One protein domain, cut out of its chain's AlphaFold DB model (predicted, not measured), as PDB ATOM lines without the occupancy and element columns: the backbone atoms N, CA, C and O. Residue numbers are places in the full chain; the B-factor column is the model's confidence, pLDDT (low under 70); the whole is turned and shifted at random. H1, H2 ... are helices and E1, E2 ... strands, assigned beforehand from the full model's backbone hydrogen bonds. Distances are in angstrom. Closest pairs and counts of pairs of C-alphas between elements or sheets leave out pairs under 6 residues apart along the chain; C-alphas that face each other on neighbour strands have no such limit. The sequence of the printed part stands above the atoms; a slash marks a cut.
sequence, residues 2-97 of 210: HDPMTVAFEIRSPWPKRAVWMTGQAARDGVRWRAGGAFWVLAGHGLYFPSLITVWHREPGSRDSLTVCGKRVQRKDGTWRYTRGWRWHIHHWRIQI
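What this domain is: This is residues 2 to 97 of the 210 residues of an uncharacterized protein of Streptomyces sp. SAI-083 (UniProt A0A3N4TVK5). The model is an arch: a narrow three-stranded sheet, E1, E4 and E7, makes a bar across the middle, and at each end of the bar a small part turns off toward the same side. At one end H1 packs on the hairpin E2 and E3, and at the other end the hairpin E5 and E6 makes an arm. The printed part has 96 residues with one named helix and seven named strands, in the order E1 H1 E2 E3 E4 E5 E6 E7; the larger sheet has the order E1 - E4 - E7, all antiparallel. The class is mostly strand, with under half of the residues in named elements. The whole is only just loose, close to extended, with a radius of gyration of the C-alphas of 18.4 A and spans of 46 by 37 by 24 A.

Where its parts are: Find C-alpha 5 at (25.938, 68.618, 13.685); from there E1, residues 5 to 12, runs 19.3 A and bends by 57 degrees at residue 8. Beside it look for E4, residues 51 to 58, 18.5 A long, and then E7, residues 93 to 96, which ends at C-alpha 96 at (26.729, 60.528, 22.630). H1, residues 20 to 28, starts at C-alpha 20 at (26.771, 38.790, 8.131) and is 12.6 A long. Near it are E2, residues 39 to 42, 10.1 A, and E3, residues 45 to 48, 10.1 A. Farther along the chain come E5, residues 71 to 74, 9.9 A long, and E6, residues 80 to 83, 9.4 A long.

How they stand to each other: Start at the inner strand E4: E1 is antiparallel to it at 158 degrees, with N 8 and O 55 at 2.9 A, within hydrogen-bond range. On E4 and E7, antiparallel at 151 degrees, look at N 94 and O 56, 2.8 A. E3 runs on into E4 across a break of 2 residues, at 40 degrees. In the hairpin of E2 and E3, antiparallel at 152 degrees, N 47 and O 40 are 2.8 A apart. Between H1 and E3 the closest C-alphas are those of Thr 23 and Gly 46, 4.2 A; between H1 and E2 they are those of Ala 26 and Val 41, 7.0 A. In the hairpin of E5 and E6, antiparallel at 141 degrees, N 83 and O 71 are 2.8 A apart. E5 is apart from E1, E4 and E7, and H1 is apart from E5 and E6. In H1, every O i to N i+4 pair is within hydrogen-bond range.

The domain as a whole: The two C-alphas farthest apart are those of Val 20 and Gly 78, 49.3 A. The printed part has no cut. The link from E4 to E5, residues 59 to 70, is long. The mean pLDDT of the printed part is 85.7; look for values under 70 at residues 2 to 3, 62, 64 to 66 and 83 to 88.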
ATOM      1  N   HIS A   2      19.849  71.982   6.827       57.81
ATOM      2  CA  HIS A   2      20.831  70.958   7.195       57.81
ATOM      3  C   HIS A   2      21.060  70.967   8.714       57.81
ATOM      4  O   HIS A   2      21.006  72.023   9.341       57.81
ATOM      5  N   ASP A   3      21.257  69.791   9.312       64.44
ATOM      6  CA  ASP A   3      21.633  69.680  10.724       64.44
ATOM      7  C   ASP A   3      23.070  70.218  10.884       64.44
ATOM      8  O   ASP A   3      23.975  69.683  10.240       64.44
ATOM      9  N   PRO A   4      23.318  71.253  11.713       72.25
ATOM     10  CA  PRO A   4      24.660  71.803  11.926       72.25
ATOM     11  C   PRO A   4      25.592  70.843  12.688       72.25
ATOM     12  O   PRO A   4      26.719  71.213  13.036       72.25
ATOM     13  N   MET A   5      25.130  69.635  13.028       79.88
ATOM     14  CA  MET A   5      25.938  68.618  13.685       79.88
ATOM     15  C   MET A   5      26.771  67.797  12.701       79.88
ATOM     16  O   MET A   5      26.272  67.165  11.775       79.88
ATOM     17  N   THR A   6      28.062  67.710  12.992       84.69
ATOM     18  CA  THR A   6      29.035  66.910  12.241       84.69
ATOM     19  C   THR A   6      29.793  66.006  13.207       84.69
ATOM     20  O   THR A   6      30.082  66.397  14.340       84.69
ATOM     21  N   VAL A   7      30.070  64.766  12.798       87.31
ATOM     22  CA  VAL A   7      30.849  63.833  13.620       87.31
ATOM     23  C   VAL A   7      32.297  64.314  13.643       87.31
ATOM     24  O   VAL A   7      32.970  64.315  12.614       87.31
ATOM     25  N   ALA A   8      32.785  64.703  14.821       86.56
ATOM     26  CA  ALA A   8      34.174  65.101  15.005       86.56
ATOM     27  C   ALA A   8      35.080  63.863  15.028       86.56
ATOM     28  O   ALA A   8      36.051  63.788  14.277       86.56
ATOM     29  N   PHE A   9      34.738  62.879  15.864       88.62
ATOM     30  CA  PHE A   9      35.396  61.576  15.916       88.62
ATOM     31  C   PHE A   9      34.514  60.532  16.612       88.62
ATOM     32  O   PHE A   9      33.581  60.855  17.356       88.62
ATOM     33  N   GLU A  10      34.829  59.260  16.372       92.00
ATOM     34  CA  GLU A  10      34.165  58.116  16.992       92.00
ATOM     35  C   GLU A  10      35.191  57.240  17.704       92.00
ATOM     36  O   GLU A  10      36.169  56.800  17.100       92.00
ATOM     37  N   ILE A  11      34.937  56.947  18.974       93.50
ATOM     38  CA  ILE A  11      35.672  55.933  19.725       93.50
ATOM     39  C   ILE A  11      34.902  54.631  19.559       93.50
ATOM     40  O   ILE A  11      33.717  54.553  19.900       93.50
ATOM     41  N   ARG A  12      35.550  53.615  18.997       93.06
ATOM     42  CA  ARG A  12      34.928  52.315  18.731       93.06
ATOM     43  C   ARG A  12      34.909  51.452  19.992       93.06
ATOM     44  O   ARG A  12      35.811  51.516  20.819       93.06
ATOM     45  N   SER A  13      33.865  50.643  20.125       92.44
ATOM     46  CA  SER A  13      33.786  49.573  21.118       92.44
ATOM     47  C   SER A  13      34.887  48.550  20.848       92.44
ATOM     48  O   SER A  13      35.041  48.179  19.687       92.44
ATOM     49  N   PRO A  14      35.600  48.039  21.867       93.25
ATOM     50  CA  PRO A  14      36.574  46.965  21.676       93.25
ATOM     51  C   PRO A  14      35.904  45.614  21.374       93.25
ATOM     52  O   PRO A  14      36.544  44.716  20.838       93.25
ATOM     53  N   TRP A  15      34.608  45.468  21.679       94.12
ATOM     54  CA  TRP A  15      33.840  44.251  21.412       94.12
ATOM     55  C   TRP A  15      33.126  44.341  20.057       94.12
ATOM     56  O   TRP A  15      32.193  45.151  19.923       94.12
ATOM     57  N   PRO A  16      33.527  43.535  19.057       94.69
ATOM     58  CA  PRO A  16      32.884  43.528  17.756       94.69
ATOM     59  C   PRO A  16      31.542  42.792  17.788       94.69
ATOM     60  O   PRO A  16      31.274  41.929  18.621       94.69
ATOM     61  N   LYS A  17      30.702  43.100  16.804       94.62
ATOM     62  CA  LYS A  17      29.501  42.345  16.445       94.62
ATOM     63  C   LYS A  17      29.747  41.597  15.140       94.62
ATOM     64  O   LYS A  17      30.472  42.083  14.275       94.62
ATOM     65  N   ARG A  18      29.102  40.441  14.963       95.44
ATOM     66  CA  ARG A  18      29.112  39.734  13.674       95.44
ATOM     67  C   ARG A  18      28.388  40.571  12.618       95.44
ATOM     68  O   ARG A  18      27.267  41.020  12.849       95.44
ATOM     69  N   ALA A  19      29.022  40.754  11.466       94.06
ATOM     70  CA  ALA A  19      28.469  41.465  10.322       94.06
ATOM     71  C   ALA A  19      28.273  40.480   9.162       94.06
ATOM     72  O   ALA A  19      29.171  40.267   8.353       94.06
ATOM     73  N   VAL A  20      27.086  39.865   9.095       95.06
ATOM     74  CA  VAL A  20      26.771  38.790   8.131       95.06
ATOM     75  C   VAL A  20      26.992  39.236   6.685       95.06
ATOM     76  O   VAL A  20      27.591  38.507   5.900       95.06
ATOM     77  N   TRP A  21      26.576  40.459   6.350       94.19
ATOM     78  CA  TRP A  21      26.762  41.020   5.012       94.19
ATOM     79  C   TRP A  21      28.247  41.153   4.632       94.19
ATOM     80  O   TRP A  21      28.609  40.847   3.500       94.19
ATOM     81  N   MET A  22      29.112  41.534   5.581       92.44
ATOM     82  CA  MET A  22      30.566  41.623   5.381       92.44
ATOM     83  C   MET A  22      31.191  40.242   5.210       92.44
ATOM     84  O   MET A  22      32.058  40.087   4.365       92.44
ATOM     85  N   THR A  23      30.746  39.238   5.972       94.31
ATOM     86  CA  THR A  23      31.183  37.843   5.780       94.31
ATOM     87  C   THR A  23      30.848  37.366   4.367       94.31
ATOM     88  O   THR A  23      31.707  36.834   3.673       94.31
ATOM     89  N   GLY A  24      29.613  37.603   3.911       94.44
ATOM     90  CA  GLY A  24      29.189  37.234   2.559       94.44
ATOM     91  C   GLY A  24      29.957  37.987   1.473       94.44
ATOM     92  O   GLY A  24      30.353  37.399   0.472       94.44
ATOM     93  N   GLN A  25      30.218  39.280   1.676       93.38
ATOM     94  CA  GLN A  25      31.044  40.063   0.761       93.38
ATOM     95  C   GLN A  25      32.491  39.558   0.721       93.38
ATOM     96  O   GLN A  25      33.019  39.342  -0.360       93.38
ATOM     97  N   ALA A  26      33.106  39.303   1.874       93.94
ATOM     98  CA  ALA A  26      34.460  38.772   1.963       93.94
ATOM     99  C   ALA A  26      34.605  37.421   1.245       93.94
ATOM    100  O   ALA A  26      35.593  37.212   0.549       93.94
ATOM    101  N   ALA A  27      33.606  36.540   1.367       94.81
ATOM    102  CA  ALA A  27      33.572  35.270   0.646       94.81
ATOM    103  C   ALA A  27      33.517  35.463  -0.879       94.81
ATOM    104  O   ALA A  27      34.266  34.805  -1.595       94.81
ATOM    105  N   ARG A  28      32.680  36.390  -1.373       96.50
ATOM    106  CA  ARG A  28      32.599  36.722  -2.810       96.50
ATOM    107  C   ARG A  28      33.890  37.335  -3.344       96.50
ATOM    108  O   ARG A  28      34.320  36.988  -4.435       96.50
ATOM    109  N   ASP A  29      34.509  38.208  -2.558       95.94
ATOM    110  CA  ASP A  29      35.711  38.944  -2.949       95.94
ATOM    111  C   ASP A  29      37.005  38.131  -2.707       95.94
ATOM    112  O   ASP A  29      38.100  38.620  -2.974       95.94
ATOM    113  N   GLY A  30      36.918  36.917  -2.141       96.38
ATOM    114  CA  GLY A  30      38.083  36.100  -1.772       96.38
ATOM    115  C   GLY A  30      38.948  36.694  -0.646       96.38
ATOM    116  O   GLY A  30      40.098  36.294  -0.455       96.38
ATOM    117  N   VAL A  31      38.423  37.654   0.119       96.00
ATOM    118  CA  VAL A  31      39.168  38.391   1.148       96.00
ATOM    119  C   VAL A  31      39.157  37.619   2.463       96.00
ATOM    120  O   VAL A  31      38.113  37.430   3.081       96.00
ATOM    121  N   ARG A  32      40.337  37.223   2.953       95.62
ATOM    122  CA  ARG A  32      40.474  36.559   4.266       95.62
ATOM    123  C   ARG A  32      40.816  37.508   5.409       95.62
ATOM    124  O   ARG A  32      40.411  37.249   6.541       95.62
ATOM    125  N   TRP A  33      41.525  38.595   5.111       95.94
ATOM    126  CA  TRP A  33      42.028  39.541   6.103       95.94
ATOM    127  C   TRP A  33      41.834  40.975   5.626       95.94
ATOM    128  O   TRP A  33      42.262  41.348   4.537       95.94
ATOM    129  N   ARG A  34      41.182  41.785   6.456       94.62
ATOM    130  CA  ARG A  34      41.039  43.230   6.272       94.62
ATOM    131  C   ARG A  34      40.885  43.861   7.646       94.62
ATOM    132  O   ARG A  34      39.931  43.550   8.350       94.62
ATOM    133  N   ALA A  35      41.791  44.750   8.023       93.44
ATOM    134  CA  ALA A  35      41.705  45.495   9.274       93.44
ATOM    135  C   ALA A  35      41.741  46.993   8.971       93.44
ATOM    136  O   ALA A  35      42.561  47.452   8.179       93.44
ATOM    137  N   GLY A  36      40.829  47.747   9.580       89.12
ATOM    138  CA  GLY A  36      40.740  49.191   9.391       89.12
ATOM    139  C   GLY A  36      39.328  49.731   9.589       89.12
ATOM    140  O   GLY A  36      38.337  49.100   9.227       89.12
ATOM    141  N   GLY A  37      39.227  50.922  10.179       89.88
ATOM    142  CA  GLY A  37      37.941  51.579  10.412       89.88
ATOM    143  C   GLY A  37      36.985  50.751  11.281       89.88
ATOM    144  O   GLY A  37      37.403  50.094  12.233       89.88
ATOM    145  N   ALA A  38      35.688  50.815  10.967       92.88
ATOM    146  CA  ALA A  38      34.631  50.150  11.733       92.88
ATOM    147  C   ALA A  38      34.388  48.684  11.335       92.88
ATOM    148  O   ALA A  38      33.704  47.967  12.062       92.88
ATOM    149  N   PHE A  39      34.903  48.240  10.187       95.50
ATOM    150  CA  PHE A  39      34.546  46.964   9.568       95.50
ATOM    151  C   PHE A  39      35.798  46.155   9.261       95.50
ATOM    152  O   PHE A  39      36.622  46.569   8.449       95.50
ATOM    153  N   TRP A  40      35.949  45.015   9.924       96.94
ATOM    154  CA  TRP A  40      37.091  44.123   9.744       96.94
ATOM    155  C   TRP A  40      36.636  42.799   9.126       96.94
ATOM    156  O   TRP A  40      35.477  42.406   9.251       96.94
ATOM    157  N   VAL A  41      37.562  42.104   8.473       97.56
ATOM    158  CA  VAL A  41      37.434  40.708   8.051       97.56
ATOM    159  C   VAL A  41      38.582  39.941   8.691       97.56
ATOM    160  O   VAL A  41      39.741  40.266   8.428       97.56
ATOM    161  N   LEU A  42      38.277  38.943   9.518       96.31
ATOM    162  CA  LEU A  42      39.272  38.062  10.136       96.31
ATOM    163  C   LEU A  42      38.955  36.615   9.771       96.31
ATOM    164  O   LEU A  42      37.854  36.145  10.052       96.31
ATOM    165  N   ALA A  43      39.898  35.928   9.126       95.75
ATOM    166  CA  ALA A  43      39.710  34.570   8.608       95.75
ATOM    167  C   ALA A  43      38.404  34.398   7.793       95.75
ATOM    168  O   ALA A  43      37.703  33.400   7.916       95.75
ATOM    169  N   GLY A  44      38.045  35.404   6.987       94.50
ATOM    170  CA  GLY A  44      36.804  35.416   6.198       94.50
ATOM    171  C   GLY A  44      35.532  35.809   6.969       94.50
ATOM    172  O   GLY A  44      34.481  35.975   6.357       94.50
ATOM    173  N   HIS A  45      35.598  36.027   8.286       96.25
ATOM    174  CA  HIS A  45      34.460  36.486   9.085       96.25
ATOM    175  C   HIS A  45      34.392  38.012   9.168       96.25
ATOM    176  O   HIS A  45      35.323  38.669   9.636       96.25
ATOM    177  N   GLY A  46      33.249  38.575   8.777       96.88
ATOM    178  CA  GLY A  46      32.941  39.992   8.902       96.88
ATOM    179  C   GLY A  46      32.646  40.402  10.345       96.88
ATOM    180  O   GLY A  46      31.734  39.872  10.991       96.88
ATOM    181  N   LEU A  47      33.378  41.401  10.830       97.25
ATOM    182  CA  LEU A  47      33.236  41.997  12.154       97.25
ATOM    183  C   LEU A  47      32.932  43.492  12.035       97.25
ATOM    184  O   LEU A  47      33.526  44.199  11.225       97.25
ATOM    185  N   TYR A  48      32.018  43.979  12.870       96.19
ATOM    186  CA  TYR A  48      31.666  45.391  12.985       96.19
ATOM    187  C   TYR A  48      31.938  45.892  14.399       96.19
ATOM    188  O   TYR A  48      31.383  45.365  15.362       96.19
ATOM    189  N   PHE A  49      32.745  46.937  14.520       95.62
ATOM    190  CA  PHE A  49      33.040  47.615  15.775       95.62
ATOM    191  C   PHE A  49      32.118  48.835  15.903       95.62
ATOM    192  O   PHE A  49      32.378  49.869  15.283       95.62
ATOM    193  N   PRO A  50      31.014  48.750  16.670       94.00
ATOM    194  CA  PRO A  50      30.102  49.875  16.824       94.00
ATOM    195  C   PRO A  50      30.760  51.026  17.592       94.00
ATOM    196  O   PRO A  50      31.682  50.817  18.379       94.00
ATOM    197  N   SER A  51      30.256  52.245  17.415       94.38
ATOM    198  CA  SER A  51      30.697  53.400  18.205       94.38
ATOM    199  C   SER A  51      30.330  53.220  19.683       94.38
ATOM    200  O   SER A  51      29.168  52.990  20.026       94.38
ATOM    201  N   LEU A  52      31.329  53.329  20.558       95.19
ATOM    202  CA  LEU A  52      31.174  53.393  22.011       95.19
ATOM    203  C   LEU A  52      30.864  54.823  22.455       95.19
ATOM    204  O   LEU A  52      29.996  55.043  23.297       95.19
ATOM    205  N   ILE A  53      31.572  55.783  21.860       94.62
ATOM    206  CA  ILE A  53      31.388  57.214  22.079       94.62
ATOM    207  C   ILE A  53      31.425  57.892  20.711       94.62
ATOM    208  O   ILE A  53      32.390  57.742  19.964       94.62
ATOM    209  N   THR A  54      30.383  58.650  20.394       93.38
ATOM    210  CA  THR A  54      30.345  59.525  19.221       93.38
ATOM    211  C   THR A  54      30.407  60.959  19.715       93.38
ATOM    212  O   THR A  54      29.536  61.400  20.471       93.38
ATOM    213  N   VAL A  55      31.442  61.687  19.305       90.62
ATOM    214  CA  VAL A  55      31.586  63.108  19.618       90.62
ATOM    215  C   VAL A  55      31.130  63.900  18.407       90.62
ATOM    216  O   VAL A  55      31.748  63.869  17.344       90.62
ATOM    217  N   TRP A  56      30.016  64.597  18.573       89.69
ATOM    218  CA  TRP A  56      29.480  65.515  17.582       89.69
ATOM    219  C   TRP A  56      29.999  66.914  17.865       89.69
ATOM    220  O   TRP A  56      30.032  67.332  19.018       89.69
ATOM    221  N   HIS A  57      30.340  67.662  16.831       85.62
ATOM    222  CA  HIS A  57      30.534  69.097  16.927       85.62
ATOM    223  C   HIS A  57      29.265  69.802  16.448       85.62
ATOM    224  O   HIS A  57      28.771  69.503  15.359       85.62
ATOM    225  N   ARG A  58      28.746  70.739  17.245       85.62
ATOM    226  CA  ARG A  58      27.633  71.616  16.873       85.62
ATOM    227  C   ARG A  58      28.144  73.036  16.723       85.62
ATOM    228  O   ARG A  58      28.632  73.623  17.681       85.62
ATOM    229  N   GLU A  59      27.994  73.606  15.540       78.94
ATOM    230  CA  GLU A  59      28.498  74.951  15.294       78.94
ATOM    231  C   GLU A  59      27.601  76.045  15.897       78.94
ATOM    232  O   GLU A  59      26.369  75.924  15.861       78.94
ATOM    233  N   PRO A  60      28.180  77.113  16.480       78.50
ATOM    234  CA  PRO A  60      27.397  78.213  17.025       78.50
ATOM    235  C   PRO A  60      26.642  78.962  15.920       78.50
ATOM    236  O   PRO A  60      27.093  79.069  14.779       78.50
ATOM    237  N   GLY A  61      25.473  79.494  16.280       77.19
ATOM    238  CA  GLY A  61      24.629  80.266  15.364       77.19
ATOM    239  C   GLY A  61      23.952  79.441  14.265       77.19
ATOM    240  O   GLY A  61      23.525  80.024  13.274       77.19
ATOM    241  N   SER A  62      23.867  78.111  14.414       69.44
ATOM    242  CA  SER A  62      23.234  77.204  13.438       69.44
ATOM    243  C   SER A  62      23.830  77.296  12.026       69.44
ATOM    244  O   SER A  62      23.133  77.051  11.045       69.44
ATOM    245  N   ARG A  63      25.108  77.678  11.922       71.50
ATOM    246  CA  ARG A  63      25.826  77.752  10.648       71.50
ATOM    247  C   ARG A  63      26.271  76.362  10.186       71.50
ATOM    248  O   ARG A  63      26.394  75.447  10.999       71.50
ATOM    249  N   ASP A  64      26.514  76.235   8.884       69.25
ATOM    250  CA  ASP A  64      27.024  75.007   8.272       69.25
ATOM    251  C   ASP A  64      28.419  74.669   8.782       69.25
ATOM    252  O   ASP A  64      29.243  75.569   8.954       69.25
ATOM    253  N   SER A  65      28.688  73.369   8.936       65.38
ATOM    254  CA  SER A  65      29.915  72.830   9.525       65.38
ATOM    255  C   SER A  65      31.200  73.508   9.032       65.38
ATOM    256  O   SER A  65      31.470  73.511   7.832       65.38
ATOM    257  N   LEU A  66      32.050  73.928   9.976       67.94
ATOM    258  CA  LEU A  66      33.364  74.564   9.796       67.94
ATOM    259  C   LEU A  66      33.332  76.045   9.372       67.94
ATOM    260  O   LEU A  66      34.396  76.607   9.112       67.94
ATOM    261  N   THR A  67      32.171  76.705   9.357       72.88
ATOM    262  CA  THR A  67      32.063  78.143   9.037       72.88
ATOM    263  C   THR A  67      32.653  79.056  10.122       72.88
ATOM    264  O   THR A  67      33.287  80.063   9.822       72.88
ATOM    265  N   VAL A  68      32.437  78.732  11.396       75.62
ATOM    266  CA  VAL A  68      32.905  79.491  12.572       75.62
ATOM    267  C   VAL A  68      34.087  78.799  13.235       75.62
ATOM    268  O   VAL A  68      35.029  79.445  13.683       75.62
ATOM    269  N   CYS A  69      34.028  77.471  13.329       73.81
ATOM    270  CA  CYS A  69      35.023  76.681  14.048       73.81
ATOM    271  C   CYS A  69      36.146  76.156  13.142       73.81
ATOM    272  O   CYS A  69      37.115  75.594  13.655       73.81
ATOM    273  N   GLY A  70      36.042  76.330  11.819       70.75
ATOM    274  CA  GLY A  70      37.085  75.953  10.869       70.75
ATOM    275  C   GLY A  70      38.269  76.918  10.896       70.75
ATOM    276  O   GLY A  70      38.106  78.136  10.937       70.75
ATOM    277  N   LYS A  71      39.490  76.380  10.832       72.00
ATOM    278  CA  LYS A  71      40.708  77.181  10.667       72.00
ATOM    279  C   LYS A  71      41.074  77.243   9.189       72.00
ATOM    280  O   LYS A  71      41.129  76.212   8.525       72.00
ATOM    281  N   ARG A  72      41.402  78.428   8.675       77.00
ATOM    282  CA  ARG A  72      42.078  78.561   7.377       77.00
ATOM    283  C   ARG A  72      43.584  78.526   7.611       77.00
ATOM    284  O   ARG A  72      44.096  79.222   8.482       77.00
ATOM    285  N   VAL A  73      44.287  77.685   6.864       79.88
ATOM    286  CA  VAL A  73      45.750  77.650   6.845       79.88
ATOM    287  C   VAL A  73      46.198  77.993   5.437       79.88
ATOM    288  O   VAL A  73      45.687  77.429   4.464       79.88
ATOM    289  N   GLN A  74      47.119  78.945   5.342       86.00
ATOM    290  CA  GLN A  74      47.749  79.308   4.085       86.00
ATOM    291  C   GLN A  74      48.798  78.251   3.733       86.00
ATOM    292  O   GLN A  74      49.600  77.840   4.573       86.00
ATOM    293  N   ARG A  75      48.741  77.753   2.504       83.50
ATOM    294  CA  ARG A  75      49.727  76.836   1.938       83.50
ATOM    295  C   ARG A  75      50.960  77.619   1.482       83.50
ATOM    296  O   ARG A  75      50.920  78.837   1.329       83.50
ATOM    297  N   LYS A  76      52.055  76.897   1.222       86.44
ATOM    298  CA  LYS A  76      53.305  77.472   0.694       86.44
ATOM    299  C   LYS A  76      53.128  78.159  -0.670       86.44
ATOM    300  O   LYS A  76      53.897  79.051  -0.988       86.44
ATOM    301  N   ASP A  77      52.114  77.765  -1.440       89.62
ATOM    302  CA  ASP A  77      51.735  78.351  -2.736       89.62
ATOM    303  C   ASP A  77      50.900  79.648  -2.606       89.62
ATOM    304  O   ASP A  77      50.419  80.180  -3.602       89.62
ATOM    305  N   GLY A  78      50.674  80.142  -1.381       87.56
ATOM    306  CA  GLY A  78      49.861  81.327  -1.105       87.56
ATOM    307  C   GLY A  78      48.349  81.073  -1.052       87.56
ATOM    308  O   GLY A  78      47.611  81.944  -0.584       87.56
ATOM    309  N   THR A  79      47.869  79.887  -1.444       88.25
ATOM    310  CA  THR A  79      46.439  79.542  -1.422       88.25
ATOM    311  C   THR A  79      45.953  79.191  -0.013       88.25
ATOM    312  O   THR A  79      46.687  78.663   0.824       88.25
ATOM    313  N   TRP A  80      44.682  79.470   0.283       81.88
ATOM    314  CA  TRP A  80      44.081  79.181   1.589       81.88
ATOM    315  C   TRP A  80      43.295  77.871   1.563       81.88
ATOM    316  O   TRP A  80      42.420  77.687   0.721       81.88
ATOM    317  N   ARG A  81      43.521  76.995   2.548       79.88
ATOM    318  CA  ARG A  81      42.731  75.773   2.751       79.88
ATOM    319  C   ARG A  81      42.077  75.772   4.129       79.88
ATOM    320  O   ARG A  81      42.741  76.034   5.129       79.88
ATOM    321  N   TYR A  82      40.802  75.394   4.196       71.38
ATOM    322  CA  TYR A  82      40.166  75.035   5.463       71.38
ATOM    323  C   TYR A  82      40.768  73.733   5.990       71.38
ATOM    324  O   TYR A  82      40.715  72.690   5.333       71.38
ATOM    325  N   THR A  83      41.369  73.785   7.171       68.44
ATOM    326  CA  THR A  83      41.851  72.598   7.865       68.44
ATOM    327  C   THR A  83      40.774  72.112   8.819       68.44
ATOM    328  O   THR A  83      40.076  72.899   9.459       68.44
ATOM    329  N   ARG A  84      40.662  70.787   8.958       62.78
ATOM    330  CA  ARG A  84      39.795  70.132   9.952       62.78
ATOM    331  C   ARG A  84      40.354  70.255  11.378       62.78
ATOM    332  O   ARG A  84      40.131  69.384  12.212       62.78
ATOM    333  N   GLY A  85      41.139  71.299  11.644       60.62
ATOM    334  CA  GLY A  85      41.642  71.604  12.970       60.62
ATOM    335  C   GLY A  85      40.507  72.186  13.789       60.62
ATOM    336  O   GLY A  85      40.374  73.404  13.868       60.62
ATOM    337  N   TRP A  86      39.688  71.320  14.378       60.75
ATOM    338  CA  TRP A  86      38.806  71.718  15.461       60.75
ATOM    339  C   TRP A  86      39.715  72.300  16.550       60.75
ATOM    340  O   TRP A  86      40.480  71.561  17.173       60.75
ATOM    341  N   ARG A  87      39.696  73.623  16.773       60.59
ATOM    342  CA  ARG A  87      40.207  74.157  18.049       60.59
ATOM    343  C   ARG A  87      39.498  73.382  19.167       60.59
ATOM    344  O   ARG A  87      38.396  72.876  18.944       60.59
ATOM    345  N   TRP A  88      40.109  73.283  20.346       62.00
ATOM    346  CA  TRP A  88      39.505  72.691  21.548       62.00
ATOM    347  C   TRP A  88      38.267  73.496  22.001       62.00
ATOM    348  O   TRP A  88      38.243  74.126  23.048       62.00
ATOM    349  N   HIS A  89      37.215  73.509  21.190       72.38
ATOM    350  CA  HIS A  89      35.905  74.062  21.480       72.38
ATOM    351  C   HIS A  89      35.066  72.939  22.086       72.38
ATOM    352  O   HIS A  89      34.040  72.544  21.536       72.38
ATOM    353  N   ILE A  90      35.530  72.397  23.216       78.50
ATOM    354  CA  ILE A  90      34.842  71.320  23.947       78.50
ATOM    355  C   ILE A  90      33.401  71.744  24.278       78.50
ATOM    356  O   ILE A  90      32.489  70.925  24.253       78.50
ATOM    357  N   HIS A  91      33.169  73.042  24.497       81.69
ATOM    358  CA  HIS A  91      31.845  73.622  24.746       81.69
ATOM    359  C   HIS A  91      30.846  73.422  23.593       81.69
ATOM    360  O   HIS A  91      29.638  73.469  23.808       81.69
ATOM    361  N   HIS A  92      31.332  73.186  22.372       83.50
ATOM    362  CA  HIS A  92      30.509  72.903  21.193       83.50
ATOM    363  C   HIS A  92      30.348  71.403  20.938       83.50
ATOM    364  O   HIS A  92      29.682  70.995  19.980       83.50
ATOM    365  N   TRP A  93      30.966  70.566  21.770       86.88
ATOM    366  CA  TRP A  93      30.875  69.129  21.625       86.88
ATOM    367  C   TRP A  93      29.611  68.592  22.271       86.88
ATOM    368  O   TRP A  93      29.202  68.951  23.374       86.88
ATOM    369  N   ARG A  94      29.003  67.655  21.564       87.50
ATOM    370  CA  ARG A  94      27.873  66.872  22.016       87.50
ATOM    371  C   ARG A  94      28.307  65.422  22.025       87.50
ATOM    372  O   ARG A  94      28.446  64.782  20.987       87.50
ATOM    373  N   ILE A  95      28.504  64.914  23.230       91.00
ATOM    374  CA  ILE A  95      28.912  63.535  23.453       91.00
ATOM    375  C   ILE A  95      27.664  62.654  23.438       91.00
ATOM    376  O   ILE A  95      26.651  62.942  24.084       91.00
ATOM    377  N   GLN A  96      27.729  61.577  22.668       92.38
ATOM    378  CA  GLN A  96      26.729  60.528  22.630       92.38
ATOM    379  C   GLN A  96      27.391  59.210  23.016       92.38
ATOM    380  O   GLN A  96      28.396  58.828  22.430       92.38
ATOM    381  N   ILE A  97      26.803  58.515  23.988       94.06
ATOM    382  CA  ILE A  97      27.267  57.210  24.467       94.06
ATOM    383  C   ILE A  97      26.162  56.194  24.132       94.06
ATOM    384  O   ILE A  97      25.229  56.037  24.926       94.06
TER     385      ILE A  97